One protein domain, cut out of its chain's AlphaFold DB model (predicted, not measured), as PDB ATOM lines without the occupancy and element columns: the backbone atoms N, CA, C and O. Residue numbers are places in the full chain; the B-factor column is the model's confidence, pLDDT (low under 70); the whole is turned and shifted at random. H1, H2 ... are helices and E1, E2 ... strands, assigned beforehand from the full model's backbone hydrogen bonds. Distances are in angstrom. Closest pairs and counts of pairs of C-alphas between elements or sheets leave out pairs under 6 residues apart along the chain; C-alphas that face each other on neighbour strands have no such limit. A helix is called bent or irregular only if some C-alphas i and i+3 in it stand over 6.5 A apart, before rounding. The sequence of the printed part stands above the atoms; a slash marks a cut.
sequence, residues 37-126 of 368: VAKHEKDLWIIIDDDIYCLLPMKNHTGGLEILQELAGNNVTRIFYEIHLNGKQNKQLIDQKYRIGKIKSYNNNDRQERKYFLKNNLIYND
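AT A GLANCE: This is residues 37 to 126 of the 368 residues of the protein "Hypothetical protein" of Rotaria magnacalcarata (UniProt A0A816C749). A small antiparallel sheet of three strands, in the order E1 E2 E3, is crossed slantwise by H3, while the short helices H1 and H2 graze it near E1. H2 stands between this sheet and a second, separate piece, the small hairpin E4 and E5, and a wide loop holding the short H4 joins E3 to that hairpin. The printed part has 90 residues with four named helices and five named strands, in the order E1 E2 H1 H2 H3 E3 H4 E4 E5; the class is mixed, helices and strands. The whole is compact and rounded, with a radius of gyration of the C-alphas of 12.5 A and spans of 34 by 33 by 26 A.

IN THESE COORDINATES: The sheet holds E1, residues 45 to 48, 10.2 A, from C-alpha 45 at (-36.831, -6.621, 14.426); E2, residues 51 to 54, 10.4 A; and E3, residues 99 to 103, 11.6 A. H3, residues 87 to 95, is the longest helix by residues, 11.9 A, and ends at C-alpha 95 (-41.076, 5.781, 16.827). H1 spans residues 66 to 71, 8.7 A, and H2 residues 77 to 83, 10.4 A. H4, residues 108 to 111, is neither bent nor irregular, but only just: C-alphas 108 and 111 are 6.1 A apart. E4, residues 117 to 119, and E5, residues 122 to 124, measure 6.6 A each; E5 ends at C-alpha 124 (-50.931, -18.226, 21.539).

HOW THE PARTS SIT: E2 is the inner strand. E1 and E2 form a hairpin, antiparallel at 151 degrees, with N 46 and O 53 3.0 A apart, within hydrogen-bond range. E2 and E3 are antiparallel at 137 degrees, with N 52 and O 101 at 2.9 A. H3 is on the sheet at a height over the sheet of 10.4 A, over E2, slantwise to the strands at 52 degrees on the local plane. H1 only grazes the sheet with residues 68 to 71, and H2 only grazes it with residues 77 to 81. The closest C-alphas of E1 and H2, Ile 48 and Thr 77, are 4.2 A apart. H2 and H3 only just touch, only at the corner, with 3 pairs of C-alphas within 8 A; the closest are Tyr 81 and Gly 87, 4.9 A. The closest C-alphas of H2 and E4 are Ile 79 and Leu 118, 7.2 A. E4 and E5 form a hairpin, antiparallel at 143 degrees, with N 117 and O 124 at 2.8 A. H4 is not on the sheet E1 E2 E3 and is apart from H1, H2 and H3. In H1, H2 and H3 every O i to N i+4 pair is within hydrogen-bond range; H4 is too short for such a pair, and its one O i to N i+3 pair is out of range.

THE WHOLE: The C-alphas farthest apart are those of Lys 104 and Asn 120, 34.3 A. The printed part has no cut. The link from E2 to H1 is long, with 11 residues; the other links are tight. The mean pLDDT of the printed part is 79.0, and residue 63 and residues 105 to 124 are under 70.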
ATOM      1  N   VAL A  37     -36.813  -8.437   7.427       88.94
ATOM      2  CA  VAL A  37     -37.233  -8.424   8.840       88.94
ATOM      3  C   VAL A  37     -37.104  -9.810   9.476       88.94
ATOM      4  O   VAL A  37     -36.543  -9.922  10.563       88.94
ATOM      5  N   ALA A  38     -37.555 -10.866   8.795       87.56
ATOM      6  CA  ALA A  38     -37.496 -12.240   9.296       87.56
ATOM      7  C   ALA A  38     -36.056 -12.713   9.572       87.56
ATOM      8  O   ALA A  38     -35.814 -13.417  10.548       87.56
ATOM      9  N   LYS A  39     -35.075 -12.282   8.766       92.06
ATOM     10  CA  LYS A  39     -33.647 -12.585   8.994       92.06
ATOM     11  C   LYS A  39     -33.071 -11.916  10.247       92.06
ATOM     12  O   LYS A  39     -32.059 -12.385  10.762       92.06
ATOM     13  N   HIS A  40     -33.712 -10.859  10.743       91.56
ATOM     14  CA  HIS A  40     -33.291 -10.090  11.916       91.56
ATOM     15  C   HIS A  40     -34.079 -10.468  13.186       91.56
ATOM     16  O   HIS A  40     -34.251  -9.655  14.095       91.56
ATOM     17  N   GLU A  41     -34.539 -11.721  13.287       87.06
ATOM     18  CA  GLU A  41     -35.163 -12.272  14.501       87.06
ATOM     19  C   GLU A  41     -34.251 -12.106  15.733       87.06
ATOM     20  O   GLU A  41     -34.685 -11.648  16.788       87.06
ATOM     21  N   LYS A  42     -32.946 -12.365  15.583       87.56
ATOM     22  CA  LYS A  42     -31.960 -12.207  16.670       87.56
ATOM     23  C   LYS A  42     -31.722 -10.751  17.079       87.56
ATOM     24  O   LYS A  42     -31.337 -10.498  18.217       87.56
ATOM     25  N   ASP A  43     -31.985  -9.811  16.175       90.50
ATOM     26  CA  ASP A  43     -31.851  -8.372  16.414       90.50
ATOM     27  C   ASP A  43     -33.168  -7.740  16.900       90.50
ATOM     28  O   ASP A  43     -33.275  -6.517  17.017       90.50
ATOM     29  N   LEU A  44     -34.181  -8.565  17.194       90.88
ATOM     30  CA  LEU A  44     -35.505  -8.144  17.651       90.88
ATOM     31  C   LEU A  44     -36.175  -7.148  16.703       90.88
ATOM     32  O   LEU A  44     -36.729  -6.131  17.139       90.88
ATOM     33  N   TRP A  45     -36.100  -7.420  15.400       94.38
ATOM     34  CA  TRP A  45     -36.831  -6.621  14.426       94.38
ATOM     35  C   TRP A  45     -38.307  -6.992  14.423       94.38
ATOM     36  O   TRP A  45     -38.655  -8.167  14.407       94.38
ATOM     37  N   ILE A  46     -39.187  -5.997  14.409       92.12
ATOM     38  CA  ILE A  46     -40.636  -6.199  14.303       92.12
ATOM     39  C   ILE A  46     -41.257  -5.176  13.356       92.12
ATOM     40  O   ILE A  46     -40.693  -4.100  13.134       92.12
ATOM     41  N   ILE A  47     -42.449  -5.487  12.846       90.81
ATOM     42  CA  ILE A  47     -43.252  -4.558  12.038       90.81
ATOM     43  C   ILE A  47     -44.499  -4.133  12.823       90.81
ATOM     44  O   ILE A  47     -45.232  -4.991  13.326       90.81
ATOM     45  N   ILE A  48     -44.745  -2.823  12.912       88.62
ATOM     46  CA  ILE A  48     -45.990  -2.235  13.433       88.62
ATOM     47  C   ILE A  48     -46.493  -1.216  12.409       88.62
ATOM     48  O   ILE A  48     -45.803  -0.246  12.096       88.62
ATOM     49  N   ASP A  49     -47.711  -1.424  11.922       87.75
ATOM     50  CA  ASP A  49     -48.266  -0.769  10.739       87.75
ATOM     51  C   ASP A  49     -47.335  -0.974   9.534       87.75
ATOM     52  O   ASP A  49     -47.126  -2.115   9.134       87.75
ATOM     53  N   ASP A  50     -46.752   0.098   8.997       88.62
ATOM     54  CA  ASP A  50     -45.798   0.054   7.882       88.62
ATOM     55  C   ASP A  50     -44.354   0.373   8.317       88.62
ATOM     56  O   ASP A  50     -43.448   0.456   7.483       88.62
ATOM     57  N   ASP A  51     -44.134   0.566   9.621       92.38
ATOM     58  CA  ASP A  51     -42.850   0.939  10.205       92.38
ATOM     59  C   ASP A  51     -42.133  -0.288  10.797       92.38
ATOM     60  O   ASP A  51     -42.747  -1.187  11.379       92.38
ATOM     61  N   ILE A  52     -40.804  -0.300  10.677       92.94
ATOM     62  CA  ILE A  52     -39.933  -1.371  11.170       92.94
ATOM     63  C   ILE A  52     -39.121  -0.852  12.347       92.94
ATOM     64  O   ILE A  52     -38.541   0.240  12.288       92.94
ATOM     65  N   TYR A  53     -39.052  -1.651  13.408       93.88
ATOM     66  CA  TYR A  53     -38.391  -1.299  14.660       93.88
ATOM     67  C   TYR A  53     -37.339  -2.334  15.021       93.88
ATOM     68  O   TYR A  53     -37.612  -3.523  14.929       93.88
ATOM     69  N   CYS A  54     -36.180  -1.880  15.498       93.94
ATOM     70  CA  CYS A  54     -35.182  -2.725  16.148       93.94
ATOM     71  C   CYS A  54     -35.293  -2.533  17.661       93.94
ATOM     72  O   CYS A  54     -34.967  -1.464  18.189       93.94
ATOM     73  N   LEU A  55     -35.788  -3.556  18.360       92.12
ATOM     74  CA  LEU A  55     -36.040  -3.488  19.800       92.12
ATOM     75  C   LEU A  55     -34.884  -4.013  20.654       92.12
ATOM     76  O   LEU A  55     -34.966  -3.917  21.873       92.12
ATOM     77  N   LEU A  56     -33.784  -4.487  20.057       89.25
ATOM     78  CA  LEU A  56     -32.606  -4.960  20.795       89.25
ATOM     79  C   LEU A  56     -32.098  -3.974  21.873       89.25
ATOM     80  O   LEU A  56     -31.741  -4.419  22.963       89.25
ATOM     81  N   PRO A  57     -32.106  -2.638  21.661       87.25
ATOM     82  CA  PRO A  57     -31.682  -1.683  22.690       87.25
ATOM     83  C   PRO A  57     -32.704  -1.464  23.822       87.25
ATOM     84  O   PRO A  57     -32.431  -0.708  24.760       87.25
ATOM     85  N   MET A  58     -33.909  -2.035  23.732       84.88
ATOM     86  CA  MET A  58     -34.960  -1.877  24.734       84.88
ATOM     87  C   MET A  58     -34.629  -2.717  25.967       84.88
ATOM     88  O   MET A  58     -34.788  -3.928  25.975       84.88
ATOM     89  N   LYS A  59     -34.176  -2.056  27.035       75.94
ATOM     90  CA  LYS A  59     -33.800  -2.743  28.281       75.94
ATOM     91  C   LYS A  59     -35.003  -3.178  29.121       75.94
ATOM     92  O   LYS A  59     -34.934  -4.212  29.768       75.94
ATOM     93  N   ASN A  60     -36.087  -2.394  29.102       78.00
ATOM     94  CA  ASN A  60     -37.256  -2.597  29.957       78.00
ATOM     95  C   ASN A  60     -38.540  -2.538  29.123       78.00
ATOM     96  O   ASN A  60     -38.945  -1.462  28.682       78.00
ATOM     97  N   HIS A  61     -39.187  -3.687  28.955       84.31
ATOM     98  CA  HIS A  61     -40.542  -3.802  28.431       84.31
ATOM     99  C   HIS A  61     -41.431  -4.411  29.518       84.31
ATOM    100  O   HIS A  61     -41.071  -5.424  30.113       84.31
ATOM    101  N   THR A  62     -42.582  -3.795  29.801       75.38
ATOM    102  CA  THR A  62     -43.472  -4.198  30.909       75.38
ATOM    103  C   THR A  62     -43.978  -5.639  30.775       75.38
ATOM    104  O   THR A  62     -44.290  -6.266  31.779       75.38
ATOM    105  N   GLY A  63     -44.030  -6.174  29.549       69.50
ATOM    106  CA  GLY A  63     -44.387  -7.568  29.269       69.50
ATOM    107  C   GLY A  63     -43.215  -8.557  29.285       69.50
ATOM    108  O   GLY A  63     -43.395  -9.679  28.830       69.50
ATOM    109  N   GLY A  64     -42.029  -8.147  29.745       78.31
ATOM    110  CA  GLY A  64     -40.808  -8.954  29.679       78.31
ATOM    111  C   GLY A  64     -40.100  -8.862  28.325       78.31
ATOM    112  O   GLY A  64     -40.643  -8.325  27.353       78.31
ATOM    113  N   LEU A  65     -38.859  -9.356  28.279       80.56
ATOM    114  CA  LEU A  65     -38.077  -9.460  27.040       80.56
ATOM    115  C   LEU A  65     -38.407 -10.739  26.264       80.56
ATOM    116  O   LEU A  65     -38.264 -10.731  25.042       80.56
ATOM    117  N   GLU A  66     -38.886 -11.798  26.932       77.19
ATOM    118  CA  GLU A  66     -39.184 -13.074  26.268       77.19
ATOM    119  C   GLU A  66     -40.241 -12.898  25.175       77.19
ATOM    120  O   GLU A  66     -40.111 -13.455  24.089       77.19
ATOM    121  N   ILE A  67     -41.248 -12.046  25.407       75.50
ATOM    122  CA  ILE A  67     -42.291 -11.805  24.405       75.50
ATOM    123  C   ILE A  67     -41.777 -11.040  23.180       75.50
ATOM    124  O   ILE A  67     -42.253 -11.248  22.068       75.50
ATOM    125  N   LEU A  68     -40.790 -10.156  23.358       83.56
ATOM    126  CA  LEU A  68     -40.175  -9.453  22.232       83.56
ATOM    127  C   LEU A  68     -39.325 -10.412  21.398       83.56
ATOM    128  O   LEU A  68     -39.331 -10.306  20.176       83.56
ATOM    129  N   GLN A  69     -38.638 -11.351  22.055       85.00
ATOM    130  CA  GLN A  69     -37.887 -12.425  21.403       85.00
ATOM    131  C   GLN A  69     -38.813 -13.360  20.621       85.00
ATOM    132  O   GLN A  69     -38.541 -13.633  19.460       85.00
ATOM    133  N   GLU A  70     -39.929 -13.791  21.214       80.00
ATOM    134  CA  GLU A  70     -40.884 -14.690  20.552       80.00
ATOM    135  C   GLU A  70     -41.514 -14.062  19.301       80.00
ATOM    136  O   GLU A  70     -41.792 -14.755  18.323       80.00
ATOM    137  N   LEU A  71     -41.762 -12.753  19.332       84.19
ATOM    138  CA  LEU A  71     -42.422 -12.037  18.244       84.19
ATOM    139  C   LEU A  71     -41.451 -11.470  17.197       84.19
ATOM    140  O   LEU A  71     -41.902 -10.995  16.147       84.19
ATOM    141  N   ALA A  72     -40.143 -11.524  17.448       89.62
ATOM    142  CA  ALA A  72     -39.124 -10.997  16.552       89.62
ATOM    143  C   ALA A  72     -39.174 -11.643  15.158       89.62
ATOM    144  O   ALA A  72     -39.551 -12.799  14.980       89.62
ATOM    145  N   GLY A  73     -38.827 -10.863  14.142       86.69
ATOM    146  CA  GLY A  73     -38.922 -11.237  12.737       86.69
ATOM    147  C   GLY A  73     -40.333 -11.150  12.140       86.69
ATOM    148  O   GLY A  73     -40.500 -11.462  10.963       86.69
ATOM    149  N   ASN A  74     -41.357 -10.734  12.901       85.62
ATOM    150  CA  ASN A  74     -42.756 -10.780  12.457       85.62
ATOM    151  C   ASN A  74     -43.449  -9.405  12.446       85.62
ATOM    152  O   ASN A  74     -43.011  -8.427  13.055       85.62
ATOM    153  N   ASN A  75     -44.602  -9.354  11.771       86.06
ATOM    154  CA  ASN A  75     -45.556  -8.255  11.890       86.06
ATOM    155  C   ASN A  75     -46.443  -8.449  13.123       86.06
ATOM    156  O   ASN A  75     -47.204  -9.410  13.206       86.06
ATOM    157  N   VAL A  76     -46.362  -7.511  14.065       86.31
ATOM    158  CA  VAL A  76     -47.022  -7.589  15.376       86.31
ATOM    159  C   VAL A  76     -48.070  -6.499  15.575       86.31
ATOM    160  O   VAL A  76     -48.603  -6.362  16.673       86.31
ATOM    161  N   THR A  77     -48.395  -5.741  14.523       83.12
ATOM    162  CA  THR A  77     -49.314  -4.587  14.549       83.12
ATOM    163  C   THR A  77     -50.566  -4.845  15.381       83.12
ATOM    164  O   THR A  77     -50.910  -4.077  16.276       83.12
ATOM    165  N   ARG A  78     -51.240  -5.968  15.121       75.25
ATOM    166  CA  ARG A  78     -52.478  -6.326  15.811       75.25
ATOM    167  C   ARG A  78     -52.260  -6.562  17.307       75.25
ATOM    168  O   ARG A  78     -52.947  -5.949  18.115       75.25
ATOM    169  N   ILE A  79     -51.304  -7.422  17.662       77.62
ATOM    170  CA  ILE A  79     -50.977  -7.756  19.059       77.62
ATOM    171  C   ILE A  79     -50.586  -6.487  19.818       77.62
ATOM    172  O   ILE A  79     -51.029  -6.265  20.943       77.62
ATOM    173  N   PHE A  80     -49.801  -5.625  19.170       83.94
ATOM    174  CA  PHE A  80     -49.392  -4.346  19.719       83.94
ATOM    175  C   PHE A  80     -50.607  -3.492  20.105       83.94
ATOM    176  O   PHE A  80     -50.692  -3.057  21.252       83.94
ATOM    177  N   TYR A  81     -51.585  -3.302  19.216       79.19
ATOM    178  CA  TYR A  81     -52.771  -2.500  19.534       79.19
ATOM    179  C   TYR A  81     -53.785  -3.196  20.458       79.19
ATOM    180  O   TYR A  81     -54.494  -2.499  21.179       79.19
ATOM    181  N   GLU A  82     -53.862  -4.531  20.477       73.62
ATOM    182  CA  GLU A  82     -54.775  -5.266  21.371       73.62
ATOM    183  C   GLU A  82     -54.309  -5.257  22.838       73.62
ATOM    184  O   GLU A  82     -55.138  -5.205  23.744       73.62
ATOM    185  N   ILE A  83     -52.996  -5.287  23.089       74.62
ATOM    186  CA  ILE A  83     -52.439  -5.356  24.452       74.62
ATOM    187  C   ILE A  83     -52.240  -3.964  25.059       74.62
ATOM    188  O   ILE A  83     -52.404  -3.760  26.263       74.62
ATOM    189  N   HIS A  84     -51.881  -2.983  24.238       80.12
ATOM    190  CA  HIS A  84     -51.545  -1.657  24.725       80.12
ATOM    191  C   HIS A  84     -52.785  -0.757  24.750       80.12
ATOM    192  O   HIS A  84     -53.168  -0.208  23.719       80.12
ATOM    193  N   LEU A  85     -53.342  -0.520  25.950       70.00
ATOM    194  CA  LEU A  85     -54.486   0.386  26.188       70.00
ATOM    195  C   LEU A  85     -54.346   1.751  25.478       70.00
ATOM    196  O   LEU A  85     -55.340   2.315  25.034       70.00
ATOM    197  N   ASN A  86     -53.110   2.244  25.321       79.19
ATOM    198  CA  ASN A  86     -52.769   3.481  24.614       79.19
ATOM    199  C   ASN A  86     -51.861   3.233  23.393       79.19
ATOM    200  O   ASN A  86     -50.856   3.923  23.210       79.19
ATOM    201  N   GLY A  87     -52.186   2.249  22.548       80.12
ATOM    202  CA  GLY A  87     -51.326   1.800  21.444       80.12
ATOM    203  C   GLY A  87     -50.775   2.922  20.552       80.12
ATOM    204  O   GLY A  87     -49.580   2.944  20.283       80.12
ATOM    205  N   LYS A  88     -51.579   3.932  20.181       81.50
ATOM    206  CA  LYS A  88     -51.086   5.081  19.389       81.50
ATOM    207  C   LYS A  88     -50.001   5.892  20.110       81.50
ATOM    208  O   LYS A  88     -49.000   6.248  19.498       81.50
ATOM    209  N   GLN A  89     -50.180   6.174  21.402       82.62
ATOM    210  CA  GLN A  89     -49.194   6.912  22.202       82.62
ATOM    211  C   GLN A  89     -47.938   6.065  22.427       82.62
ATOM    212  O   GLN A  89     -46.821   6.554  22.288       82.62
ATOM    213  N   ASN A  90     -48.111   4.769  22.692       84.00
ATOM    214  CA  ASN A  90     -46.990   3.844  22.832       84.00
ATOM    215  C   ASN A  90     -46.196   3.718  21.527       84.00
ATOM    216  O   ASN A  90     -44.967   3.701  21.576       84.00
ATOM    217  N   LYS A  91     -46.869   3.723  20.366       87.81
ATOM    218  CA  LYS A  91     -46.208   3.731  19.055       87.81
ATOM    219  C   LYS A  91     -45.367   4.992  18.874       87.81
ATOM    220  O   LYS A  91     -44.198   4.898  18.525       87.81
ATOM    221  N   GLN A  92     -45.906   6.161  19.223       85.75
ATOM    222  CA  GLN A  92     -45.157   7.424  19.172       85.75
ATOM    223  C   GLN A  92     -43.893   7.402  20.048       85.75
ATOM    224  O   GLN A  92     -42.865   7.960  19.661       85.75
ATOM    225  N   LEU A  93     -43.937   6.748  21.215       85.25
ATOM    226  CA  LEU A  93     -42.769   6.614  22.093       85.25
ATOM    227  C   LEU A  93     -41.668   5.751  21.467       85.25
ATOM    228  O   LEU A  93     -40.486   6.088  21.585       85.25
ATOM    229  N   ILE A  94     -42.037   4.652  20.803       86.56
ATOM    230  CA  ILE A  94     -41.066   3.771  20.143       86.56
ATOM    231  C   ILE A  94     -40.599   4.320  18.788       86.56
ATOM    232  O   ILE A  94     -39.441   4.110  18.431       86.56
ATOM    233  N   ASP A  95     -41.422   5.108  18.089       87.69
ATOM    234  CA  ASP A  95     -41.076   5.781  16.827       87.69
ATOM    235  C   ASP A  95     -39.834   6.665  16.968       87.69
ATOM    236  O   ASP A  95     -38.966   6.683  16.096       87.69
ATOM    237  N   GLN A  96     -39.719   7.376  18.090       82.38
ATOM    238  CA  GLN A  96     -38.615   8.309  18.335       82.38
ATOM    239  C   GLN A  96     -37.279   7.618  18.640       82.38
ATOM    240  O   GLN A  96     -36.220   8.252  18.539       82.38
ATOM    241  N   LYS A  97     -37.320   6.348  19.063       85.25
ATOM    242  CA  LYS A  97     -36.173   5.642  19.654       85.25
ATOM    243  C   LYS A  97     -35.726   4.412  18.873       85.25
ATOM    244  O   LYS A  97     -34.524   4.180  18.795       85.25
ATOM    245  N   TYR A  98     -36.665   3.644  18.335       92.50
ATOM    246  CA  TYR A  98     -36.412   2.286  17.847       92.50
ATOM    247  C   TYR A  98     -36.761   2.087  16.373       92.50
ATOM    248  O   TYR A  98     -36.424   1.045  15.817       92.50
ATOM    249  N   ARG A  99     -37.429   3.053  15.728       93.81
ATOM    250  CA  ARG A  99     -37.776   2.948  14.307       93.81
ATOM    251  C   ARG A  99     -36.521   3.014  13.440       93.81
ATOM    252  O   ARG A  99     -35.746   3.966  13.542       93.81
ATOM    253  N   ILE A 100     -36.363   2.029  12.564       93.50
ATOM    254  CA  ILE A 100     -35.193   1.867  11.691       93.50
ATOM    255  C   ILE A 100     -35.522   1.972  10.201       93.50
ATOM    256  O   ILE A 100     -34.628   2.255   9.411       93.50
ATOM    257  N   GLY A 101     -36.783   1.792   9.806       92.06
ATOM    258  CA  GLY A 101     -37.164   1.803   8.398       92.06
ATOM    259  C   GLY A 101     -38.660   1.651   8.175       92.06
ATOM    260  O   GLY A 101     -39.448   1.707   9.120       92.06
ATOM    261  N   LYS A 102     -39.025   1.447   6.911       91.69
ATOM    262  CA  LYS A 102     -40.384   1.135   6.460       91.69
ATOM    263  C   LYS A 102     -40.393  -0.122   5.603       91.69
ATOM    264  O   LYS A 102     -39.358  -0.522   5.075       91.69
ATOM    265  N   ILE A 103     -41.552  -0.744   5.446       89.00
ATOM    266  CA  ILE A 103     -41.692  -1.863   4.512       89.00
ATOM    267  C   ILE A 103     -41.783  -1.359   3.058       89.00
ATOM    268  O   ILE A 103     -42.422  -0.342   2.787       89.00
ATOM    269  N   LYS A 104     -41.164  -2.079   2.118       84.50
ATOM    270  CA  LYS A 104     -41.025  -1.675   0.705       84.50
ATOM    271  C   LYS A 104     -42.314  -1.788  -0.132       84.50
ATOM    272  O   LYS A 104     -42.479  -1.049  -1.094       84.50
ATOM    273  N   SER A 105     -43.242  -2.680   0.226       65.00
ATOM    274  CA  SER A 105     -44.617  -2.737  -0.309       65.00
ATOM    275  C   SER A 105     -45.415  -3.837   0.398       65.00
ATOM    276  O   SER A 105     -44.924  -4.959   0.505       65.00
ATOM    277  N   TYR A 106     -46.647  -3.552   0.825       55.38
ATOM    278  CA  TYR A 106     -47.589  -4.565   1.315       55.38
ATOM    279  C   TYR A 106     -48.430  -5.124   0.162       55.38
ATOM    280  O   TYR A 106     -49.154  -4.365  -0.483       55.38
ATOM    281  N   ASN A 107     -48.440  -6.445  -0.042       53.41
ATOM    282  CA  ASN A 107     -49.589  -7.078  -0.692       53.41
ATOM    283  C   ASN A 107     -50.746  -7.123   0.321       53.41
ATOM    284  O   ASN A 107     -50.537  -7.441   1.485       53.41
ATOM    285  N   ASN A 108     -51.993  -6.841  -0.069       50.84
ATOM    286  CA  ASN A 108     -53.128  -6.833   0.880       50.84
ATOM    287  C   ASN A 108     -53.341  -8.175   1.623       50.84
ATOM    288  O   ASN A 108     -53.904  -8.189   2.719       50.84
ATOM    289  N   ASN A 109     -52.839  -9.286   1.076       49.12
ATOM    290  CA  ASN A 109     -52.859 -10.605   1.719       49.12
ATOM    291  C   ASN A 109     -51.903 -10.708   2.924       49.12
ATOM    292  O   ASN A 109     -52.138 -11.489   3.843       49.12
ATOM    293  N   ASP A 110     -50.874  -9.863   2.988       50.72
ATOM    294  CA  ASP A 110     -49.824  -9.899   4.008       50.72
ATOM    295  C   ASP A 110     -50.242  -9.364   5.379       50.72
ATOM    296  O   ASP A 110     -49.545  -9.607   6.368       50.72
ATOM    297  N   ARG A 111     -51.369  -8.644   5.455       50.38
ATOM    298  CA  ARG A 111     -51.983  -8.221   6.725       50.38
ATOM    299  C   ARG A 111     -52.650  -9.380   7.475       50.38
ATOM    300  O   ARG A 111     -53.071  -9.183   8.614       50.38
ATOM    301  N   GLN A 112     -52.792 -10.554   6.852       48.06
ATOM    302  CA  GLN A 112     -53.652 -11.630   7.353       48.06
ATOM    303  C   GLN A 112     -52.931 -12.859   7.920       48.06
ATOM    304  O   GLN A 112     -53.622 -13.716   8.470       48.06
ATOM    305  N   GLU A 113     -51.600 -12.973   7.852       51.66
ATOM    306  CA  GLU A 113     -50.903 -14.131   8.434       51.66
ATOM    307  C   GLU A 113     -51.018 -14.126   9.969       51.66
ATOM    308  O   GLU A 113     -50.298 -13.438  10.694       51.66
ATOM    309  N   ARG A 114     -51.991 -14.891  10.476       58.34
ATOM    310  CA  ARG A 114     -52.301 -15.051  11.900       58.34
ATOM    311  C   ARG A 114     -51.322 -16.032  12.540       58.34
ATOM    312  O   ARG A 114     -51.700 -17.152  12.867       58.34
ATOM    313  N   LYS A 115     -50.068 -15.618  12.713       62.22
ATOM    314  CA  LYS A 115     -49.075 -16.431  13.434       62.22
ATOM    315  C   LYS A 115     -49.329 -16.462  14.948       62.22
ATOM    316  O   LYS A 115     -48.962 -17.424  15.607       62.22
ATOM    317  N   TYR A 116     -50.002 -15.444  15.490       65.06
ATOM    318  CA  TYR A 116     -50.281 -15.326  16.923       65.06
ATOM    319  C   TYR A 116     -51.712 -14.838  17.196       65.06
ATOM    320  O   TYR A 116     -52.273 -14.040  16.438       65.06
ATOM    321  N   PHE A 117     -52.293 -15.295  18.304       66.25
ATOM    322  CA  PHE A 117     -53.675 -15.041  18.712       66.25
ATOM    323  C   PHE A 117     -53.736 -14.591  20.170       66.25
ATOM    324  O   PHE A 117     -53.089 -15.189  21.021       66.25
ATOM    325  N   LEU A 118     -54.560 -13.588  20.475       63.56
ATOM    326  CA  LEU A 118     -54.795 -13.146  21.848       63.56
ATOM    327  C   LEU A 118     -56.094 -13.756  22.405       63.56
ATOM    328  O   LEU A 118     -57.175 -13.563  21.837       63.56
ATOM    329  N   LYS A 119     -56.007 -14.477  23.530       66.25
ATOM    330  CA  LYS A 119     -57.162 -15.001  24.282       66.25
ATOM    331  C   LYS A 119     -56.929 -14.867  25.780       66.25
ATOM    332  O   LYS A 119     -55.878 -15.246  26.274       66.25
ATOM    333  N   ASN A 120     -57.910 -14.326  26.505       63.62
ATOM    334  CA  ASN A 120     -57.823 -14.096  27.955       63.62
ATOM    335  C   ASN A 120     -56.521 -13.380  28.381       63.62
ATOM    336  O   ASN A 120     -55.932 -13.724  29.400       63.62
ATOM    337  N   ASN A 121     -56.079 -12.397  27.586       60.69
ATOM    338  CA  ASN A 121     -54.822 -11.648  27.757       60.69
ATOM    339  C   ASN A 121     -53.529 -12.482  27.646       60.69
ATOM    340  O   ASN A 121     -52.478 -12.036  28.095       60.69
ATOM    341  N   LEU A 122     -53.588 -13.663  27.028       61.12
ATOM    342  CA  LEU A 122     -52.434 -14.507  26.719       61.12
ATOM    343  C   LEU A 122     -52.259 -14.629  25.201       61.12
ATOM    344  O   LEU A 122     -53.251 -14.675  24.465       61.12
ATOM    345  N   ILE A 123     -51.004 -14.667  24.743       68.31
ATOM    346  CA  ILE A 123     -50.639 -14.846  23.333       68.31
ATOM    347  C   ILE A 123     -50.423 -16.339  23.063       68.31
ATOM    348  O   ILE A 123     -49.710 -17.012  23.801       68.31
ATOM    349  N   TYR A 124     -51.041 -16.845  22.000       66.12
ATOM    350  CA  TYR A 124     -50.931 -18.226  21.539       66.12
ATOM    351  C   TYR A 124     -50.367 -18.247  20.121       66.12
ATOM    352  O   TYR A 124     -50.873 -17.534  19.256       66.12
ATOM    353  N   ASN A 125     -49.359 -19.079  19.879       71.50
ATOM    354  CA  ASN A 125     -48.801 -19.353  18.548       71.50
ATOM    355  C   ASN A 125     -49.435 -20.591  17.873       71.50
ATOM    356  O   ASN A 125     -49.286 -20.790  16.672       71.50
ATOM    357  N   ASP A 126     -50.201 -21.377  18.638       73.75
ATOM    358  CA  ASP A 126     -50.968 -22.534  18.183       73.75
ATOM    359  C   ASP A 126     -52.369 -22.523  18.820       73.75
ATOM    360  O   ASP A 126     -52.543 -22.694  20.032       73.75
TER     361      ASP A 126